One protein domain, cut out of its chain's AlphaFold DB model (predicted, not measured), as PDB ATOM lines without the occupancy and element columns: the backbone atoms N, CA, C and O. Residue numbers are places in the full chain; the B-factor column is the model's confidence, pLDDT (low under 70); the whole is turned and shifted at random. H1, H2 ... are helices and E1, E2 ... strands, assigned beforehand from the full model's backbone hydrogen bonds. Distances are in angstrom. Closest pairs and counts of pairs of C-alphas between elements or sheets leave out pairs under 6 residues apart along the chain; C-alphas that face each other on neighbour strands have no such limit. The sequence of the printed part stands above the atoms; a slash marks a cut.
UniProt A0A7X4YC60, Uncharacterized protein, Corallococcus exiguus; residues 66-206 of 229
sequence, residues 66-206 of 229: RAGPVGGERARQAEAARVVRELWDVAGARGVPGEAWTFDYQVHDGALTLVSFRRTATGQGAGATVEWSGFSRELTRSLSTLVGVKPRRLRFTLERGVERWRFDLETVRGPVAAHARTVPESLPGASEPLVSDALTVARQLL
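This is residues 66 to 206 of the 229 residues of an uncharacterized protein of Corallococcus exiguus (UniProt A0A7X4YC60). One twisted sheet of four strands has the long helix H1 and the shorter H2 over one of its faces, and no named helix covers the other face. A third helix, H3, lies off the sheet near the last residues of H1, after a long stretch, residues 173 to 194, with no named element. The printed part has 141 residues, with three named helices and four named strands in the order H1 E1 E2 H2 E3 E4 H3, a mixed class of helices and strands. The sheet runs E2 E1 E3 E4, antiparallel throughout. The whole is compact, with a radius of gyration of the C-alphas of 15.0 A, yet elongated in outline, spanning 46 by 29 by 28 A.

Find C-alpha 72 at (-1.705, 7.836, -43.788); from there H1 runs through residues 72 to 90, 27.7 A. Next come E1, residues 99 to 108, 29.3 A, and E2, residues 111 to 122, 29.6 A, which bends by 57 degrees at residue 115. H2 spans residues 132 to 144, 17.7 A. E3, residues 152 to 160, is 26.1 A long, and E4, residues 165 to 172, is 21.7 A. H3, residues 195 to 205, 14.9 A, ends at C-alpha 205, (15.214, 40.984, -29.892).

Start with the sheet, whose edge strands are E2 and E4. In the hairpin E1 and E2, look for N 104 and O 116, 2.8 A apart and within hydrogen-bond range. Between E1 and E3, N 103 and O 156 are in range at 2.8 A; in the hairpin E3 and E4, N 157 and O 168 are at 2.8 A. H1 and H2 on one face of the sheet make two layers, helices over strands. H1 lies over E1 at a height over the sheet of 8.2 A, only just slantwise to the strands at 31 degrees on the local plane. H1 and H2 touch, C-alphas 80 and 143 closest at 5.3 A, at a steep tilt of 46 degrees, opposite ways. E2, H2 and E3 form a split strand-helix-strand unit, two strands running the same way with E1 between them in the sheet; its crossover is left-handed. With residues 86 to 90 alone, H1 touches H3, C-alphas 90 and 199 closest at 7.1 A. H3 is not on the sheet. In H1 and H3 every O i to N i+4 pair is within hydrogen-bond range; in H2, 7 of 9 are.

The two C-alphas farthest apart, those of Gly 68 and Gly 125, are 45.9 A apart. The printed part has no cut, and its one long link joins E4 to H3. The mean pLDDT of the printed part is 71.8; look for values under 70 in 58 residues, among them residues 66 to 71, 144 to 150 and 174 to 206.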
ATOM      1  N   ARG A  66      11.476   3.743 -45.332       53.28
ATOM      2  CA  ARG A  66      10.144   4.017 -44.795       53.28
ATOM      3  C   ARG A  66       9.953   3.207 -43.516       53.28
ATOM      4  O   ARG A  66      10.044   1.981 -43.540       53.28
ATOM      5  N   ALA A  67       9.688   3.891 -42.408       50.41
ATOM      6  CA  ALA A  67       9.018   3.254 -41.285       50.41
ATOM      7  C   ALA A  67       7.527   3.143 -41.665       50.41
ATOM      8  O   ALA A  67       7.062   3.847 -42.561       50.41
ATOM      9  N   GLY A  68       6.778   2.208 -41.084       53.25
ATOM     10  CA  GLY A  68       5.370   1.998 -41.449       53.25
ATOM     11  C   GLY A  68       4.522   3.289 -41.410       53.25
ATOM     12  O   GLY A  68       4.886   4.259 -40.744       53.25
ATOM     13  N   PRO A  69       3.385   3.337 -42.129       51.75
ATOM     14  CA  PRO A  69       2.613   4.562 -42.306       51.75
ATOM     15  C   PRO A  69       1.858   4.938 -41.024       51.75
ATOM     16  O   PRO A  69       0.716   4.533 -40.827       51.75
ATOM     17  N   VAL A  70       2.452   5.764 -40.167       52.88
ATOM     18  CA  VAL A  70       1.711   6.429 -39.087       52.88
ATOM     19  C   VAL A  70       0.873   7.559 -39.709       52.88
ATOM     20  O   VAL A  70       1.412   8.471 -40.330       52.88
ATOM     21  N   GLY A  71      -0.460   7.476 -39.614       59.06
ATOM     22  CA  GLY A  71      -1.390   8.562 -39.988       59.06
ATOM     23  C   GLY A  71      -1.831   8.669 -41.461       59.06
ATOM     24  O   GLY A  71      -2.683   9.498 -41.780       59.06
ATOM     25  N   GLY A  72      -1.316   7.831 -42.367       71.38
ATOM     26  CA  GLY A  72      -1.705   7.836 -43.788       71.38
ATOM     27  C   GLY A  72      -1.278   9.092 -44.574       71.38
ATOM     28  O   GLY A  72      -0.631   9.994 -44.048       71.38
ATOM     29  N   GLU A  73      -1.624   9.158 -45.865       75.06
ATOM     30  CA  GLU A  73      -1.187  10.238 -46.779       75.06
ATOM     31  C   GLU A  73      -1.643  11.631 -46.326       75.06
ATOM     32  O   GLU A  73      -0.895  12.601 -46.408       75.06
ATOM     33  N   ARG A  74      -2.858  11.729 -45.776       75.31
ATOM     34  CA  ARG A  74      -3.420  13.002 -45.316       75.31
ATOM     35  C   ARG A  74      -2.627  13.600 -44.152       75.31
ATOM     36  O   ARG A  74      -2.405  14.807 -44.147       75.31
ATOM     37  N   ALA A  75      -2.188  12.776 -43.198       74.12
ATOM     38  CA  ALA A  75      -1.368  13.249 -42.087       74.12
ATOM     39  C   ALA A  75       0.033  13.655 -42.552       74.12
ATOM     40  O   ALA A  75       0.550  14.680 -42.112       74.12
ATOM     41  N   ARG A  76       0.612  12.914 -43.510       75.62
ATOM     42  CA  ARG A  76       1.890  13.287 -44.133       75.62
ATOM     43  C   ARG A  76       1.823  14.649 -44.808       75.62
ATOM     44  O   ARG A  76       2.686  15.492 -44.584       75.62
ATOM     45  N   GLN A  77       0.778  14.875 -45.594       77.44
ATOM     46  CA  GLN A  77       0.586  16.136 -46.297       77.44
ATOM     47  C   GLN A  77       0.340  17.301 -45.329       77.44
ATOM     48  O   GLN A  77       0.846  18.400 -45.552       77.44
ATOM     49  N   ALA A  78      -0.411  17.071 -44.250       78.50
ATOM     50  CA  ALA A  78      -0.659  18.080 -43.225       78.50
ATOM     51  C   ALA A  78       0.624  18.462 -42.469       78.50
ATOM     52  O   ALA A  78       0.895  19.649 -42.294       78.50
ATOM     53  N   GLU A  79       1.441  17.477 -42.090       81.25
ATOM     54  CA  GLU A  79       2.731  17.711 -41.432       81.25
ATOM     55  C   GLU A  79       3.713  18.436 -42.364       81.25
ATOM     56  O   GLU A  79       4.354  19.404 -41.958       81.25
ATOM     57  N   ALA A  80       3.779  18.040 -43.640       80.62
ATOM     58  CA  ALA A  80       4.578  18.745 -44.640       80.62
ATOM     59  C   ALA A  80       4.123  20.208 -44.789       80.62
ATOM     60  O   ALA A  80       4.949  21.117 -44.743       80.62
ATOM     61  N   ALA A  81       2.815  20.461 -44.895       81.31
ATOM     62  CA  ALA A  81       2.271  21.815 -44.996       81.31
ATOM     63  C   ALA A  81       2.551  22.669 -43.745       81.31
ATOM     64  O   ALA A  81       2.810  23.868 -43.862       81.31
ATOM     65  N   ARG A  82       2.527  22.068 -42.548       85.19
ATOM     66  CA  ARG A  82       2.937  22.728 -41.301       85.19
ATOM     67  C   ARG A  82       4.399  23.164 -41.357       85.19
ATOM     68  O   ARG A  82       4.673  24.334 -41.114       85.19
ATOM     69  N   VAL A  83       5.311  22.264 -41.726       83.62
ATOM     70  CA  VAL A  83       6.745  22.583 -41.840       83.62
ATOM     71  C   VAL A  83       6.985  23.688 -42.864       83.62
ATOM     72  O   VAL A  83       7.734  24.619 -42.596       83.62
ATOM     73  N   VAL A  84       6.307  23.656 -44.013       84.19
ATOM     74  CA  VAL A  84       6.420  24.726 -45.018       84.19
ATOM     75  C   VAL A  84       5.995  26.084 -44.462       84.19
ATOM     76  O   VAL A  84       6.675  27.078 -44.715       84.19
ATOM     77  N   ARG A  85       4.899  26.142 -43.695       83.25
ATOM     78  CA  ARG A  85       4.481  27.379 -43.015       83.25
ATOM     79  C   ARG A  85       5.537  27.851 -42.023       83.25
ATOM     80  O   ARG A  85       5.925  29.008 -42.078       83.25
ATOM     81  N   GLU A  86       6.073  26.949 -41.207       83.25
ATOM     82  CA  GLU A  86       7.129  27.265 -40.237       83.25
ATOM     83  C   GLU A  86       8.381  27.852 -40.917       83.25
ATOM     84  O   GLU A  86       8.885  28.898 -40.514       83.25
ATOM     85  N   LEU A  87       8.843  27.239 -42.011       84.25
ATOM     86  CA  LEU A  87       9.984  27.726 -42.794       84.25
ATOM     87  C   LEU A  87       9.727  29.110 -43.413       84.25
ATOM     88  O   LEU A  87      10.603  29.981 -43.407       84.25
ATOM     89  N   TRP A  88       8.524  29.325 -43.944       82.25
ATOM     90  CA  TRP A  88       8.120  30.613 -44.504       82.25
ATOM     91  C   TRP A  88       8.052  31.710 -43.451       82.25
ATOM     92  O   TRP A  88       8.545  32.821 -43.669       82.25
ATOM     93  N   ASP A  89       7.480  31.370 -42.301       81.12
ATOM     94  CA  ASP A  89       7.321  32.281 -41.186       81.12
ATOM     95  C   ASP A  89       8.663  32.682 -40.609       81.12
ATOM     96  O   ASP A  89       8.740  33.796 -40.109       81.12
ATOM     97  N   VAL A  90       9.713  31.856 -40.703       76.94
ATOM     98  CA  VAL A  90      11.073  32.182 -40.235       76.94
ATOM     99  C   VAL A  90      11.866  32.962 -41.283       76.94
ATOM    100  O   VAL A  90      12.397  34.032 -40.973       76.94
ATOM    101  N   ALA A  91      11.948  32.438 -42.506       76.50
ATOM    102  CA  ALA A  91      12.881  32.909 -43.530       76.50
ATOM    103  C   ALA A  91      12.181  33.454 -44.784       76.50
ATOM    104  O   ALA A  91      12.651  34.418 -45.382       76.50
ATOM    105  N   GLY A  92      11.044  32.872 -45.171       69.44
ATOM    106  CA  GLY A  92      10.441  33.063 -46.492       69.44
ATOM    107  C   GLY A  92       9.914  34.469 -46.792       69.44
ATOM    108  O   GLY A  92      10.198  35.008 -47.862       69.44
ATOM    109  N   ALA A  93       9.185  35.085 -45.858       66.62
ATOM    110  CA  ALA A  93       8.405  36.296 -46.145       66.62
ATOM    111  C   ALA A  93       9.230  37.575 -46.409       66.62
ATOM    112  O   ALA A  93       8.697  38.539 -46.959       66.62
ATOM    113  N   ARG A  94      10.496  37.641 -45.968       64.50
ATOM    114  CA  ARG A  94      11.304  38.884 -45.983       64.50
ATOM    115  C   ARG A  94      12.779  38.677 -46.350       64.50
ATOM    116  O   ARG A  94      13.605  39.520 -46.015       64.50
ATOM    117  N   GLY A  95      13.106  37.567 -47.012       68.56
ATOM    118  CA  GLY A  95      14.492  37.229 -47.330       68.56
ATOM    119  C   GLY A  95      15.139  38.181 -48.341       68.56
ATOM    120  O   GLY A  95      14.533  38.507 -49.367       68.56
ATOM    121  N   VAL A  96      16.389  38.578 -48.093       80.50
ATOM    122  CA  VAL A  96      17.220  39.324 -49.061       80.50
ATOM    123  C   VAL A  96      18.117  38.376 -49.874       80.50
ATOM    124  O   VAL A  96      18.500  37.328 -49.361       80.50
ATOM    125  N   PRO A  97      18.472  38.685 -51.137       85.00
ATOM    126  CA  PRO A  97      19.352  37.835 -51.932       85.00
ATOM    127  C   PRO A  97      20.678  37.548 -51.218       85.00
ATOM    128  O   PRO A  97      21.289  38.437 -50.626       85.00
ATOM    129  N   GLY A  98      21.111  36.290 -51.253       81.81
ATOM    130  CA  GLY A  98      22.273  35.782 -50.523       81.81
ATOM    131  C   GLY A  98      22.020  35.498 -49.038       81.81
ATOM    132  O   GLY A  98      22.954  35.126 -48.329       81.81
ATOM    133  N   GLU A  99      20.801  35.699 -48.531       85.06
ATOM    134  CA  GLU A  99      20.435  35.265 -47.182       85.06
ATOM    135  C   GLU A  99      20.308  33.745 -47.146       85.06
ATOM    136  O   GLU A  99      19.700  33.146 -48.032       85.06
ATOM    137  N   ALA A 100      20.861  33.119 -46.112       88.38
ATOM    138  CA  ALA A 100      20.784  31.679 -45.935       88.38
ATOM    139  C   ALA A 100      20.404  31.327 -44.499       88.38
ATOM    140  O   ALA A 100      20.883  31.938 -43.540       88.38
ATOM    141  N   TRP A 101      19.547  30.324 -44.365       89.12
ATOM    142  CA  TRP A 101      19.069  29.785 -43.103       89.12
ATOM    143  C   TRP A 101      19.278  28.283 -43.065       89.12
ATOM    144  O   TRP A 101      19.111  27.592 -44.065       89.12
ATOM    145  N   THR A 102      19.593  27.775 -41.883       88.00
ATOM    146  CA  THR A 102      19.683  26.348 -41.609       88.00
ATOM    147  C   THR A 102      18.684  25.986 -40.523       88.00
ATOM    148  O   THR A 102      18.651  26.646 -39.485       88.00
ATOM    149  N   PHE A 103      17.918  24.924 -40.748       87.00
ATOM    150  CA  PHE A 103      16.927  24.368 -39.837       87.00
ATOM    151  C   PHE A 103      17.255  22.903 -39.584       87.00
ATOM    152  O   PHE A 103      17.259  22.091 -40.506       87.00
ATOM    153  N   ASP A 104      17.524  22.557 -38.334       86.56
ATOM    154  CA  ASP A 104      17.770  21.183 -37.924       86.56
ATOM    155  C   ASP A 104      16.463  20.602 -37.362       86.56
ATOM    156  O   ASP A 104      15.925  21.103 -36.372       86.56
ATOM    157  N   TYR A 105      15.962  19.537 -37.985       84.69
ATOM    158  CA  TYR A 105      14.767  18.798 -37.589       84.69
ATOM    159  C   TYR A 105      15.117  17.403 -37.078       84.69
ATOM    160  O   TYR A 105      16.078  16.770 -37.512       84.69
ATOM    161  N   GLN A 106      14.270  16.881 -36.201       84.88
ATOM    162  CA  GLN A 106      14.219  15.471 -35.852       84.88
ATOM    163  C   GLN A 106      12.956  14.858 -36.453       84.88
ATOM    164  O   GLN A 106      11.848  15.282 -36.134       84.88
ATOM    165  N   VAL A 107      13.124  13.837 -37.290       80.44
ATOM    166  CA  VAL A 107      12.019  12.984 -37.730       80.44
ATOM    167  C   VAL A 107      11.828  11.873 -36.713       80.44
ATOM    168  O   VAL A 107      12.812  11.243 -36.315       80.44
ATOM    169  N   HIS A 108      10.585  11.611 -36.320       76.81
ATOM    170  CA  HIS A 108      10.211  10.429 -35.545       76.81
ATOM    171  C   HIS A 108       8.743  10.070 -35.816       76.81
ATOM    172  O   HIS A 108       7.885  10.941 -35.731       76.81
ATOM    173  N   ASP A 109       8.457   8.814 -36.183       69.56
ATOM    174  CA  ASP A 109       7.096   8.273 -36.395       69.56
ATOM    175  C   ASP A 109       6.143   9.150 -37.235       69.56
ATOM    176  O   ASP A 109       4.935   9.194 -37.027       69.56
ATOM    177  N   GLY A 110       6.679   9.856 -38.234       69.50
ATOM    178  CA  GLY A 110       5.871  10.719 -39.098       69.50
ATOM    179  C   GLY A 110       5.637  12.136 -38.580       69.50
ATOM    180  O   GLY A 110       4.865  12.869 -39.186       69.50
ATOM    181  N   ALA A 111       6.329  12.564 -37.529       77.62
ATOM    182  CA  ALA A 111       6.398  13.964 -37.129       77.62
ATOM    183  C   ALA A 111       7.776  14.564 -37.437       77.62
ATOM    184  O   ALA A 111       8.802  13.885 -37.343       77.62
ATOM    185  N   LEU A 112       7.794  15.853 -37.786       80.56
ATOM    186  CA  LEU A 112       9.001  16.648 -37.998       80.56
ATOM    187  C   LEU A 112       9.129  17.650 -36.849       80.56
ATOM    188  O   LEU A 112       8.426  18.647 -36.794       80.56
ATOM    189  N   THR A 113      10.031  17.421 -35.905       81.81
ATOM    190  CA  THR A 113      10.230  18.349 -34.779       81.81
ATOM    191  C   THR A 113      11.375  19.296 -35.085       81.81
ATOM    192  O   THR A 113      12.502  18.832 -35.244       81.81
ATOM    193  N   LEU A 114      11.117  20.602 -35.150       82.00
ATOM    194  CA  LEU A 114      12.185  21.594 -35.259       82.00
ATOM    195  C   LEU A 114      13.019  21.580 -33.973       82.00
ATOM    196  O   LEU A 114      12.495  21.792 -32.883       82.00
ATOM    197  N   VAL A 115      14.316  21.308 -34.101       82.44
ATOM    198  CA  VAL A 115      15.265  21.251 -32.979       82.44
ATOM    199  C   VAL A 115      16.006  22.574 -32.844       82.44
ATOM    200  O   VAL A 115      16.212  23.062 -31.737       82.44
ATOM    201  N   SER A 116      16.433  23.153 -33.966       79.19
ATOM    202  CA  SER A 116      17.079  24.463 -33.979       79.19
ATOM    203  C   SER A 116      16.981  25.108 -35.352       79.19
ATOM    204  O   SER A 116      16.826  24.419 -36.357       79.19
ATOM    205  N   PHE A 117      17.122  26.425 -35.404       85.25
ATOM    206  CA  PHE A 117      17.304  27.150 -36.650       85.25
ATOM    207  C   PHE A 117      18.290  28.294 -36.433       85.25
ATOM    208  O   PHE A 117      18.408  28.836 -35.333       85.25
ATOM    209  N   ARG A 118      19.024  28.660 -37.480       83.81
ATOM    210  CA  ARG A 118      19.960  29.784 -37.453       83.81
ATOM    211  C   ARG A 118      20.090  30.410 -38.829       83.81
ATOM    212  O   ARG A 118      20.035  29.711 -39.838       83.81
ATOM    213  N   ARG A 119      20.340  31.715 -38.860       85.00
ATOM    214  CA  ARG A 119      20.763  32.405 -40.077       85.00
ATOM    215  C   ARG A 119      22.259  32.184 -40.278       85.00
ATOM    216  O   ARG A 119      23.044  32.505 -39.388       85.00
ATOM    217  N   THR A 120      22.647  31.619 -41.413       85.81
ATOM    218  CA  THR A 120      24.040  31.314 -41.775       85.81
ATOM    219  C   THR A 120      24.652  32.361 -42.700       85.81
ATOM    220  O   THR A 120      25.862  32.563 -42.649       85.81
ATOM    221  N   ALA A 121      23.835  33.082 -43.471       84.50
ATOM    222  CA  ALA A 121      24.258  34.245 -44.249       84.50
ATOM    223  C   ALA A 121      23.199  35.348 -44.172       84.50
ATOM    224  O   ALA A 121      22.005  35.062 -44.163       84.50
ATOM    225  N   THR A 122      23.619  36.613 -44.099       81.06
ATOM    226  CA  THR A 122      22.705  37.762 -43.951       81.06
ATOM    227  C   THR A 122      22.179  38.313 -45.274       81.06
ATOM    228  O   THR A 122      21.253  39.114 -45.243       81.06
ATOM    229  N   GLY A 123      22.769  37.910 -46.405       80.88
ATOM    230  CA  GLY A 123      22.483  38.454 -47.732       80.88
ATOM    231  C   GLY A 123      22.794  39.945 -47.892       80.88
ATOM    232  O   GLY A 123      23.207  40.622 -46.947       80.88
ATOM    233  N   GLN A 124      22.651  40.442 -49.121       77.19
ATOM    234  CA  GLN A 124      22.849  41.844 -49.488       77.19
ATOM    235  C   GLN A 124      21.897  42.256 -50.620       77.19
ATOM    236  O   GLN A 124      21.625  41.490 -51.540       77.19
ATOM    237  N   GLY A 125      21.436  43.509 -50.573       75.06
ATOM    238  CA  GLY A 125      20.591  44.111 -51.607       75.06
ATOM    239  C   GLY A 125      19.108  44.189 -51.244       75.06
ATOM    240  O   GLY A 125      18.686  43.815 -50.149       75.06
ATOM    241  N   ALA A 126      18.315  44.730 -52.170       67.75
ATOM    242  CA  ALA A 126      16.869  44.811 -52.018       67.75
ATOM    243  C   ALA A 126      16.244  43.433 -52.283       67.75
ATOM    244  O   ALA A 126      16.394  42.866 -53.366       67.75
ATOM    245  N   GLY A 127      15.549  42.891 -51.283       63.16
ATOM    246  CA  GLY A 127      14.745  41.685 -51.436       63.16
ATOM    247  C   GLY A 127      13.570  41.918 -52.371       63.16
ATOM    248  O   GLY A 127      12.752  42.798 -52.122       63.16
ATOM    249  N   ALA A 128      13.468  41.114 -53.429       65.12
ATOM    250  CA  ALA A 128      12.212  40.977 -54.151       65.12
ATOM    251  C   ALA A 128      11.253  40.136 -53.302       65.12
ATOM    252  O   ALA A 128      11.638  39.062 -52.819       65.12
ATOM    253  N   THR A 129      10.023  40.621 -53.130       69.25
ATOM    254  CA  THR A 129       8.942  39.859 -52.499       69.25
ATOM    255  C   THR A 129       8.767  38.543 -53.243       69.25
ATOM    256  O   THR A 129       8.675  38.526 -54.469       69.25
ATOM    257  N   VAL A 130       8.757  37.436 -52.504       71.25
ATOM    258  CA  VAL A 130       8.494  36.115 -53.071       71.25
ATOM    259  C   VAL A 130       7.030  35.773 -52.848       71.25
ATOM    260  O   VAL A 130       6.466  36.081 -51.801       71.25
ATOM    261  N   GLU A 131       6.423  35.106 -53.820       79.19
ATOM    262  CA  GLU A 131       5.074  34.576 -53.687       79.19
ATOM    263  C   GLU A 131       5.069  33.286 -52.861       79.19
ATOM    264  O   GLU A 131       5.815  32.337 -53.135       79.19
ATOM    265  N   TRP A 132       4.164  33.217 -51.881       79.94
ATOM    266  CA  TRP A 132       3.933  32.025 -51.055       79.94
ATOM    267  C   TRP A 132       3.698  30.766 -51.902       79.94
ATOM    268  O   TRP A 132       4.150  29.675 -51.554       79.94
ATOM    269  N   SER A 133       2.993  30.898 -53.026       77.00
ATOM    270  CA  SER A 133       2.654  29.780 -53.913       77.00
ATOM    271  C   SER A 133       3.892  29.133 -54.545       77.00
ATOM    272  O   SER A 133       3.960  27.905 -54.629       77.00
ATOM    273  N   GLY A 134       4.889  29.936 -54.932       72.19
ATOM    274  CA  GLY A 134       6.164  29.450 -55.466       72.19
ATOM    275  C   GLY A 134       6.991  28.737 -54.398       72.19
ATOM    276  O   GLY A 134       7.481  27.636 -54.629       72.19
ATOM    277  N   PHE A 135       7.061  29.319 -53.200       75.81
ATOM    278  CA  PHE A 135       7.783  28.743 -52.064       75.81
ATOM    279  C   PHE A 135       7.169  27.424 -51.573       75.81
ATOM    280  O   PHE A 135       7.857  26.422 -51.379       75.81
ATOM    281  N   SER A 136       5.852  27.413 -51.378       79.44
ATOM    282  CA  SER A 136       5.167  26.302 -50.722       79.44
ATOM    283  C   SER A 136       5.050  25.062 -51.600       79.44
ATOM    284  O   SER A 136       5.178  23.944 -51.094       79.44
ATOM    285  N   ARG A 137       4.837  25.223 -52.913       74.94
ATOM    286  CA  ARG A 137       4.610  24.093 -53.825       74.94
ATOM    287  C   ARG A 137       5.819  23.165 -53.910       74.94
ATOM    288  O   ARG A 137       5.652  21.946 -53.891       74.94
ATOM    289  N   GLU A 138       7.017  23.732 -54.020       69.62
ATOM    290  CA  GLU A 138       8.250  22.958 -54.187       69.62
ATOM    291  C   GLU A 138       8.649  22.246 -52.891       69.62
ATOM    292  O   GLU A 138       8.923  21.045 -52.906       69.62
ATOM    293  N   LEU A 139       8.571  22.942 -51.753       75.31
ATOM    294  CA  LEU A 139       8.906  22.360 -50.454       75.31
ATOM    295  C   LEU A 139       7.904  21.293 -50.009       75.31
ATOM    296  O   LEU A 139       8.318  20.249 -49.514       75.31
ATOM    297  N   THR A 140       6.598  21.498 -50.227       73.50
ATOM    298  CA  THR A 140       5.573  20.520 -49.810       73.50
ATOM    299  C   THR A 140       5.760  19.178 -50.521       73.50
ATOM    300  O   THR A 140       5.635  18.128 -49.894       73.50
ATOM    301  N   ARG A 141       6.100  19.201 -51.820       70.31
ATOM    302  CA  ARG A 141       6.357  17.986 -52.607       70.31
ATOM    303  C   ARG A 141       7.572  17.216 -52.086       70.31
ATOM    304  O   ARG A 141       7.531  15.993 -52.031       70.31
ATOM    305  N   SER A 142       8.638  17.920 -51.718       69.25
ATOM    306  CA  SER A 142       9.857  17.297 -51.194       69.25
ATOM    307  C   SER A 142       9.642  16.755 -49.779       69.25
ATOM    308  O   SER A 142      10.016  15.623 -49.479       69.25
ATOM    309  N   LEU A 143       8.971  17.529 -48.922       73.50
ATOM    310  CA  LEU A 143       8.738  17.193 -47.518       73.50
ATOM    311  C   LEU A 143       7.818  15.989 -47.326       73.50
ATOM    312  O   LEU A 143       8.079  15.177 -46.440       73.50
ATOM    313  N   SER A 144       6.788  15.823 -48.161       68.94
ATOM    314  CA  SER A 144       5.844  14.702 -48.031       68.94
ATOM    315  C   SER A 144       6.518  13.329 -48.165       68.94
ATOM    316  O   SER A 144       6.054  12.359 -47.568       68.94
ATOM    317  N   THR A 145       7.656  13.250 -48.866       67.38
ATOM    318  CA  THR A 145       8.446  12.012 -49.022       67.38
ATOM    319  C   THR A 145       9.231  11.610 -47.769       67.38
ATOM    320  O   THR A 145       9.650  10.458 -47.643       67.38
ATOM    321  N   LEU A 146       9.408  12.544 -46.833       65.88
ATOM    322  CA  LEU A 146      10.211  12.389 -45.617       65.88
ATOM    323  C   LEU A 146       9.345  12.138 -44.389       65.88
ATOM    324  O   LEU A 146       9.846  11.748 -43.336       65.88
ATOM    325  N   VAL A 147       8.039  12.365 -44.493       65.06
ATOM    326  CA  VAL A 147       7.131  12.092 -43.391       65.06
ATOM    327  C   VAL A 147       6.890  10.583 -43.307       65.06
ATOM    328  O   VAL A 147       6.411   9.958 -44.251       65.06
ATOM    329  N   GLY A 148       7.230   9.988 -42.164       59.31
ATOM    330  CA  GLY A 148       7.083   8.548 -41.910       59.31
ATOM    331  C   GLY A 148       8.344   7.737 -42.216       59.31
ATOM    332  O   GLY A 148       8.284   6.521 -42.369       59.31
ATOM    333  N   VAL A 149       9.505   8.382 -42.327       65.81
ATOM    334  CA  VAL A 149      10.786   7.671 -42.427       65.81
ATOM    335  C   VAL A 149      11.329   7.326 -41.037       65.81
ATOM    336  O   VAL A 149      10.942   7.945 -40.045       65.81
ATOM    337  N   LYS A 150      12.238   6.339 -40.956       67.06
ATOM    338  CA  LYS A 150      12.893   5.967 -39.684       67.06
ATOM    339  C   LYS A 150      13.440   7.191 -38.929       67.06
ATOM    340  O   LYS A 150      13.925   8.109 -39.605       67.06
ATOM    341  N   PRO A 151      13.443   7.171 -37.578       75.50
ATOM    342  CA  PRO A 151      13.947   8.274 -36.777       75.50
ATOM    343  C   PRO A 151      15.339   8.726 -37.213       75.50
ATOM    344  O   PRO A 151      16.274   7.926 -37.257       75.50
ATOM    345  N   ARG A 152      15.473  10.004 -37.570       80.12
ATOM    346  CA  ARG A 152      16.732  10.588 -38.057       80.12
ATOM    347  C   ARG A 152      16.730  12.101 -37.916       80.12
ATOM    348  O   ARG A 152      15.667  12.720 -37.882       80.12
ATOM    349  N   ARG A 153      17.919  12.692 -37.874       83.12
ATOM    350  CA  ARG A 153      18.059  14.142 -37.968       83.12
ATOM    351  C   ARG A 153      18.135  14.569 -39.424       83.12
ATOM    352  O   ARG A 153      18.849  13.960 -40.218       83.12
ATOM    353  N   LEU A 154      17.418  15.630 -39.740       83.56
ATOM    354  CA  LEU A 154      17.430  16.283 -41.035       83.56
ATOM    355  C   LEU A 154      17.942  17.703 -40.863       83.56
ATOM    356  O   LEU A 154      17.616  18.357 -39.874       83.56
ATOM    357  N   ARG A 155      18.697  18.187 -41.838       86.06
ATOM    358  CA  ARG A 155      19.027  19.598 -41.952       86.06
ATOM    359  C   ARG A 155      18.456  20.133 -43.247       86.06
ATOM    360  O   ARG A 155      18.798  19.642 -44.314       86.06
ATOM    361  N   PHE A 156      17.628  21.158 -43.125       86.00
ATOM    362  CA  PHE A 156      17.156  21.953 -44.244       86.00
ATOM    363  C   PHE A 156      17.980  23.226 -44.332       86.00
ATOM    364  O   PHE A 156      18.100  23.960 -43.349       86.00
ATOM    365  N   THR A 157      18.506  23.510 -45.511       86.94
ATOM    366  CA  THR A 157      19.146  24.785 -45.817       86.94
ATOM    367  C   THR A 157      18.274  25.528 -46.810       86.94
ATOM    368  O   THR A 157      17.921  24.985 -47.852       86.94
ATOM    369  N   LEU A 158      17.903  26.761 -46.482       87.12
ATOM    370  CA  LEU A 158      17.166  27.663 -47.358       87.12
ATOM    371  C   LEU A 158      18.071  28.819 -47.739       87.12
ATOM    372  O   LEU A 158      18.506  29.566 -46.869       87.12
ATOM    373  N   GLU A 159      18.316  28.990 -49.030       87.19
ATOM    374  CA  GLU A 159      19.098  30.091 -49.576       87.19
ATOM    375  C   GLU A 159      18.207  30.966 -50.457       87.19
ATOM    376  O   GLU A 159      17.536  30.496 -51.380       87.19
ATOM    377  N   ARG A 160      18.196  32.266 -50.187       84.62
ATOM    378  CA  ARG A 160      17.492  33.239 -51.009       84.62
ATOM    379  C   ARG A 160      18.365  33.586 -52.211       84.62
ATOM    380  O   ARG A 160      19.283  34.393 -52.112       84.62
ATOM    381  N   GLY A 161      18.044  33.020 -53.371       80.56
ATOM    382  CA  GLY A 161      18.563  33.508 -54.651       80.56
ATOM    383  C   GLY A 161      17.958  34.867 -55.018       80.56
ATOM    384  O   GLY A 161      17.199  35.442 -54.245       80.56
ATOM    385  N   VAL A 162      18.237  35.381 -56.217       77.94
ATOM    386  CA  VAL A 162      17.651  36.654 -56.687       77.94
ATOM    387  C   VAL A 162      16.145  36.502 -56.943       77.94
ATOM    388  O   VAL A 162      15.325  37.240 -56.403       77.94
ATOM    389  N   GLU A 163      15.750  35.464 -57.677       75.12
ATOM    390  CA  GLU A 163      14.364  35.290 -58.143       75.12
ATOM    391  C   GLU A 163      13.567  34.267 -57.331       75.12
ATOM    392  O   GLU A 163      12.348  34.358 -57.241       75.12
ATOM    393  N   ARG A 164      14.249  33.310 -56.692       77.25
ATOM    394  CA  ARG A 164      13.609  32.210 -55.964       77.25
ATOM    395  C   ARG A 164      14.384  31.792 -54.724       77.25
ATOM    396  O   ARG A 164      15.555  32.139 -54.568       77.25
ATOM    397  N   TRP A 165      13.726  31.017 -53.870       80.62
ATOM    398  CA  TRP A 165      14.399  30.246 -52.831       80.62
ATOM    399  C   TRP A 165      15.014  28.989 -53.438       80.62
ATOM    400  O   TRP A 165      14.418  28.343 -54.296       80.62
ATOM    401  N   ARG A 166      16.219  28.661 -52.994       83.81
ATOM    402  CA  ARG A 166      16.856  27.365 -53.187       83.81
ATOM    403  C   ARG A 166      16.785  26.625 -51.868       83.81
ATOM    404  O   ARG A 166      16.935  27.238 -50.810       83.81
ATOM    405  N   PHE A 167      16.546  25.327 -51.935       81.88
ATOM    406  CA  PHE A 167      16.524  24.486 -50.756       81.88
ATOM    407  C   PHE A 167      17.426  23.281 -50.950       81.88
ATOM    408  O   PHE A 167      17.500  22.709 -52.037       81.88
ATOM    409  N   ASP A 168      18.082  22.915 -49.863       83.44
ATOM    410  CA  ASP A 168      18.872  21.706 -49.739       83.44
ATOM    411  C   ASP A 168      18.435  20.951 -48.484       83.44
ATOM    412  O   ASP A 168      17.976  21.549 -47.502       83.44
ATOM    413  N   LEU A 169      18.534  19.631 -48.545       80.31
ATOM    414  CA  LEU A 169      18.142  18.740 -47.476       80.31
ATOM    415  C   LEU A 169      19.141  17.598 -47.357       80.31
ATOM    416  O   LEU A 169      19.238  16.747 -48.238       80.31
ATOM    417  N   GLU A 170      19.750  17.495 -46.185       82.12
ATOM    418  CA  GLU A 170      20.667  16.413 -45.857       82.12
ATOM    419  C   GLU A 170      20.222  15.655 -44.599       82.12
ATOM    420  O   GLU A 170      19.597  16.201 -43.683       82.12
ATOM    421  N   THR A 171      20.564  14.366 -44.539       81.00
ATOM    422  CA  THR A 171      20.486  13.605 -43.286       81.00
ATOM    423  C   THR A 171      21.767  13.849 -42.504       81.00
ATOM    424  O   THR A 171      22.860  13.587 -42.998       81.00
ATOM    425  N   VAL A 172      21.646  14.302 -41.258       80.81
ATOM    426  CA  VAL A 172      22.810  14.586 -40.409       80.81
ATOM    427  C   VAL A 172      22.975  13.523 -39.330       80.81
ATOM    428  O   VAL A 172      22.005  13.007 -38.770       80.81
ATOM    429  N   ARG A 173      24.227  13.183 -39.017       76.69
ATOM    430  CA  ARG A 173      24.542  12.279 -37.904       76.69
ATOM    431  C   ARG A 173      24.350  13.001 -36.574       76.69
ATOM    432  O   ARG A 173      24.665  14.181 -36.443       76.69
ATOM    433  N   GLY A 174      23.880  12.276 -35.567       68.81
ATOM    434  CA  GLY A 174      23.777  12.789 -34.207       68.81
ATOM    435  C   GLY A 174      22.744  12.040 -33.373       68.81
ATOM    436  O   GLY A 174      21.963  11.257 -33.918       68.81
ATOM    437  N   PRO A 175      22.730  12.277 -32.053       67.00
ATOM    438  CA  PRO A 175      21.761  11.654 -31.167       67.00
ATOM    439  C   PRO A 175      20.344  12.132 -31.499       67.00
ATOM    440  O   PRO A 175      20.107  13.331 -31.699       67.00
ATOM    441  N   VAL A 176      19.395  11.197 -31.530       66.62
ATOM    442  CA  VAL A 176      17.967  11.512 -31.658       66.62
ATOM    443  C   VAL A 176      17.554  12.384 -30.473       66.62
ATOM    444  O   VAL A 176      17.891  12.080 -29.329       66.62
ATOM    445  N   ALA A 177      16.873  13.499 -30.738       63.81
ATOM    446  CA  ALA A 177      16.387  14.358 -29.664       63.81
ATOM    447  C   ALA A 177      15.333  13.604 -28.832       63.81
ATOM    448  O   ALA A 177      14.308  13.195 -29.369       63.81
ATOM    449  N   ALA A 178      15.572  13.440 -27.525       59.16
ATOM    450  CA  ALA A 178      14.688  12.684 -26.626       59.16
ATOM    451  C   ALA A 178      13.262  13.264 -26.527       59.16
ATOM    452  O   ALA A 178      12.324  12.545 -26.204       59.16
ATOM    453  N   HIS A 179      13.100  14.555 -26.828       61.91
ATOM    454  CA  HIS A 179      11.816  15.266 -26.823       61.91
ATOM    455  C   HIS A 179      11.200  15.417 -28.219       61.91
ATOM    456  O   HIS A 179      10.342  16.273 -28.429       61.91
ATOM    457  N   ALA A 180      11.659  14.637 -29.199       61.34
ATOM    458  CA  ALA A 180      11.075  14.675 -30.528       61.34
ATOM    459  C   ALA A 180       9.637  14.169 -30.499       61.34
ATOM    460  O   ALA A 180       9.332  13.130 -29.913       61.34
ATOM    461  N   ARG A 181       8.753  14.911 -31.162       66.12
ATOM    462  CA  ARG A 181       7.379  14.486 -31.373       66.12
ATOM    463  C   ARG A 181       7.376  13.210 -32.198       66.12
ATOM    464  O   ARG A 181       8.140  13.089 -33.148       66.12
ATOM    465  N   THR A 182       6.467  12.313 -31.847       61.16
ATOM    466  CA  THR A 182       6.224  11.045 -32.543       61.16
ATOM    467  C   THR A 182       4.878  11.036 -33.273       61.16
ATOM    468  O   THR A 182       4.572  10.104 -34.002       61.16
ATOM    469  N   VAL A 183       4.057  12.078 -33.086       57.81
ATOM    470  CA  VAL A 183       2.709  12.175 -33.657       57.81
ATOM    471  C   VAL A 183       2.599  13.427 -34.549       57.81
ATOM    472  O   VAL A 183       2.882  14.539 -34.071       57.81
ATOM    473  N   PRO A 184       2.211  13.272 -35.835       57.00
ATOM    474  CA  PRO A 184       1.930  14.385 -36.745       57.00
ATOM    475  C   PRO A 184       0.896  15.365 -36.178       57.00
ATOM    476  O   PRO A 184      -0.013  14.953 -35.461       57.00
ATOM    477  N   GLU A 185       0.982  16.650 -36.536       62.91
ATOM    478  CA  GLU A 185       0.083  17.689 -35.991       62.91
ATOM    479  C   GLU A 185      -1.406  17.437 -36.253       62.91
ATOM    480  O   GLU A 185      -2.256  17.765 -35.433       62.91
ATOM    481  N   SER A 186      -1.734  16.794 -37.370       53.56
ATOM    482  CA  SER A 186      -3.118  16.505 -37.746       53.56
ATOM    483  C   SER A 186      -3.799  15.418 -36.907       53.56
ATOM    484  O   SER A 186      -4.961  15.110 -37.171       53.56
ATOM    485  N   LEU A 187      -3.085  14.767 -35.983       51.00
ATOM    486  CA  LEU A 187      -3.615  13.678 -35.166       51.00
ATOM    487  C   LEU A 187      -3.847  14.124 -33.708       51.00
ATOM    488  O   LEU A 187      -3.080  14.933 -33.182       51.00
ATOM    489  N   PRO A 188      -4.885  13.588 -33.029       44.12
ATOM    490  CA  PRO A 188      -5.162  13.902 -31.628       44.12
ATOM    491  C   PRO A 188      -3.940  13.634 -30.734       44.12
ATOM    492  O   PRO A 188      -3.342  12.564 -30.818       44.12
ATOM    493  N   GLY A 189      -3.586  14.593 -29.870       44.47
ATOM    494  CA  GLY A 189      -2.419  14.510 -28.977       44.47
ATOM    495  C   GLY A 189      -1.160  15.232 -29.479       44.47
ATOM    496  O   GLY A 189      -0.141  15.217 -28.793       44.47
ATOM    497  N   ALA A 190      -1.216  15.886 -30.643       48.50
ATOM    498  CA  ALA A 190      -0.163  16.788 -31.086       48.50
ATOM    499  C   ALA A 190      -0.061  18.020 -30.174       48.50
ATOM    500  O   ALA A 190      -1.012  18.784 -30.031       48.50
ATOM    501  N   SER A 191       1.106  18.230 -29.566       50.47
ATOM    502  CA  SER A 191       1.438  19.492 -28.909       50.47
ATOM    503  C   SER A 191       1.730  20.567 -29.960       50.47
ATOM    504  O   SER A 191       2.573  20.376 -30.846       50.47
ATOM    505  N   GLU A 192       1.026  21.696 -29.866       48.16
ATOM    506  CA  GLU A 192       1.280  22.876 -30.697       48.16
ATOM    507  C   GLU A 192       2.674  23.442 -30.380       48.16
ATOM    508  O   GLU A 192       2.988  23.689 -29.211       48.16
ATOM    509  N   PRO A 193       3.547  23.665 -31.376       56.00
ATOM    510  CA  PRO A 193       4.766  24.414 -31.143       56.00
ATOM    511  C   PRO A 193       4.458  25.919 -31.133       56.00
ATOM    512  O   PRO A 193       4.065  26.487 -32.150       56.00
ATOM    513  N   LEU A 194       4.779  26.592 -30.022       56.28
ATOM    514  CA  LEU A 194       4.863  28.059 -29.862       56.28
ATOM    515  C   LEU A 194       6.025  28.683 -30.678       56.28
ATOM    516  O   LEU A 194       6.636  29.671 -30.271       56.28
ATOM    517  N   VAL A 195       6.400  28.087 -31.816       55.59
ATOM    518  CA  VAL A 195       7.540  28.528 -32.637       55.59
ATOM    519  C   VAL A 195       7.278  29.924 -33.206       55.59
ATOM    520  O   VAL A 195       8.186  30.751 -33.206       55.59
ATOM    521  N   SER A 196       6.032  30.230 -33.584       47.47
ATOM    522  CA  SER A 196       5.618  31.576 -34.013       47.47
ATOM    523  C   SER A 196       5.827  32.634 -32.917       47.47
ATOM    524  O   SER A 196       6.344  33.724 -33.186       47.47
ATOM    525  N   ASP A 197       5.534  32.296 -31.659       49.25
ATOM    526  CA  ASP A 197       5.701  33.202 -30.518       49.25
ATOM    527  C   ASP A 197       7.180  33.392 -30.168       49.25
ATOM    528  O   ASP A 197       7.650  34.523 -30.011       49.25
ATOM    529  N   ALA A 198       7.955  32.304 -30.149       54.41
ATOM    530  CA  ALA A 198       9.399  32.356 -29.941       54.41
ATOM    531  C   ALA A 198      10.112  33.157 -31.046       54.41
ATOM    532  O   ALA A 198      11.042  33.913 -30.762       54.41
ATOM    533  N   LEU A 199       9.658  33.049 -32.298       54.84
ATOM    534  CA  LEU A 199      10.171  33.818 -33.433       54.84
ATOM    535  C   LEU A 199       9.774  35.288 -33.379       54.84
ATOM    536  O   LEU A 199      10.582  36.147 -33.727       54.84
ATOM    537  N   THR A 200       8.551  35.589 -32.945       53.22
ATOM    538  CA  THR A 200       8.090  36.966 -32.747       53.22
ATOM    539  C   THR A 200       8.948  37.657 -31.693       53.22
ATOM    540  O   THR A 200       9.468  38.745 -31.945       53.22
ATOM    541  N   VAL A 201       9.200  36.985 -30.567       55.06
ATOM    542  CA  VAL A 201      10.108  37.472 -29.523       55.06
ATOM    543  C   VAL A 201      11.539  37.589 -30.057       55.06
ATOM    544  O   VAL A 201      12.149  38.648 -29.937       55.06
ATOM    545  N   ALA A 202      12.074  36.572 -30.734       54.69
ATOM    546  CA  ALA A 202      13.427  36.621 -31.293       54.69
ATOM    547  C   ALA A 202      13.607  37.763 -32.310       54.69
ATOM    548  O   ALA A 202      14.642  38.421 -32.319       54.69
ATOM    549  N   ARG A 203      12.594  38.060 -33.131       57.88
ATOM    550  CA  ARG A 203      12.600  39.189 -34.078       57.88
ATOM    551  C   ARG A 203      12.524  40.545 -33.398       57.88
ATOM    552  O   ARG A 203      13.149  41.483 -33.883       57.88
ATOM    553  N   GLN A 204      11.794  40.649 -32.290       54.91
ATOM    554  CA  GLN A 204      11.790  41.849 -31.449       54.91
ATOM    555  C   GLN A 204      13.136  42.057 -30.737       54.91
ATOM    556  O   GLN A 204      13.486  43.191 -30.412       54.91
ATOM    557  N   LEU A 205      13.896  40.977 -30.528       47.66
ATOM    558  CA  LEU A 205      15.214  40.984 -29.892       47.66
ATOM    559  C   LEU A 205      16.385  41.075 -30.892       47.66
ATOM    560  O   LEU A 205      17.499  41.414 -30.488       47.66
ATOM    561  N   LEU A 206      16.161  40.825 -32.190       45.00
ATOM    562  CA  LEU A 206      17.145  41.088 -33.242       45.00
ATOM    563  C   LEU A 206      17.379  42.606 -33.371       45.00
ATOM    564  O   LEU A 206      16.465  43.412 -33.203       45.00
TER     565      LEU A 206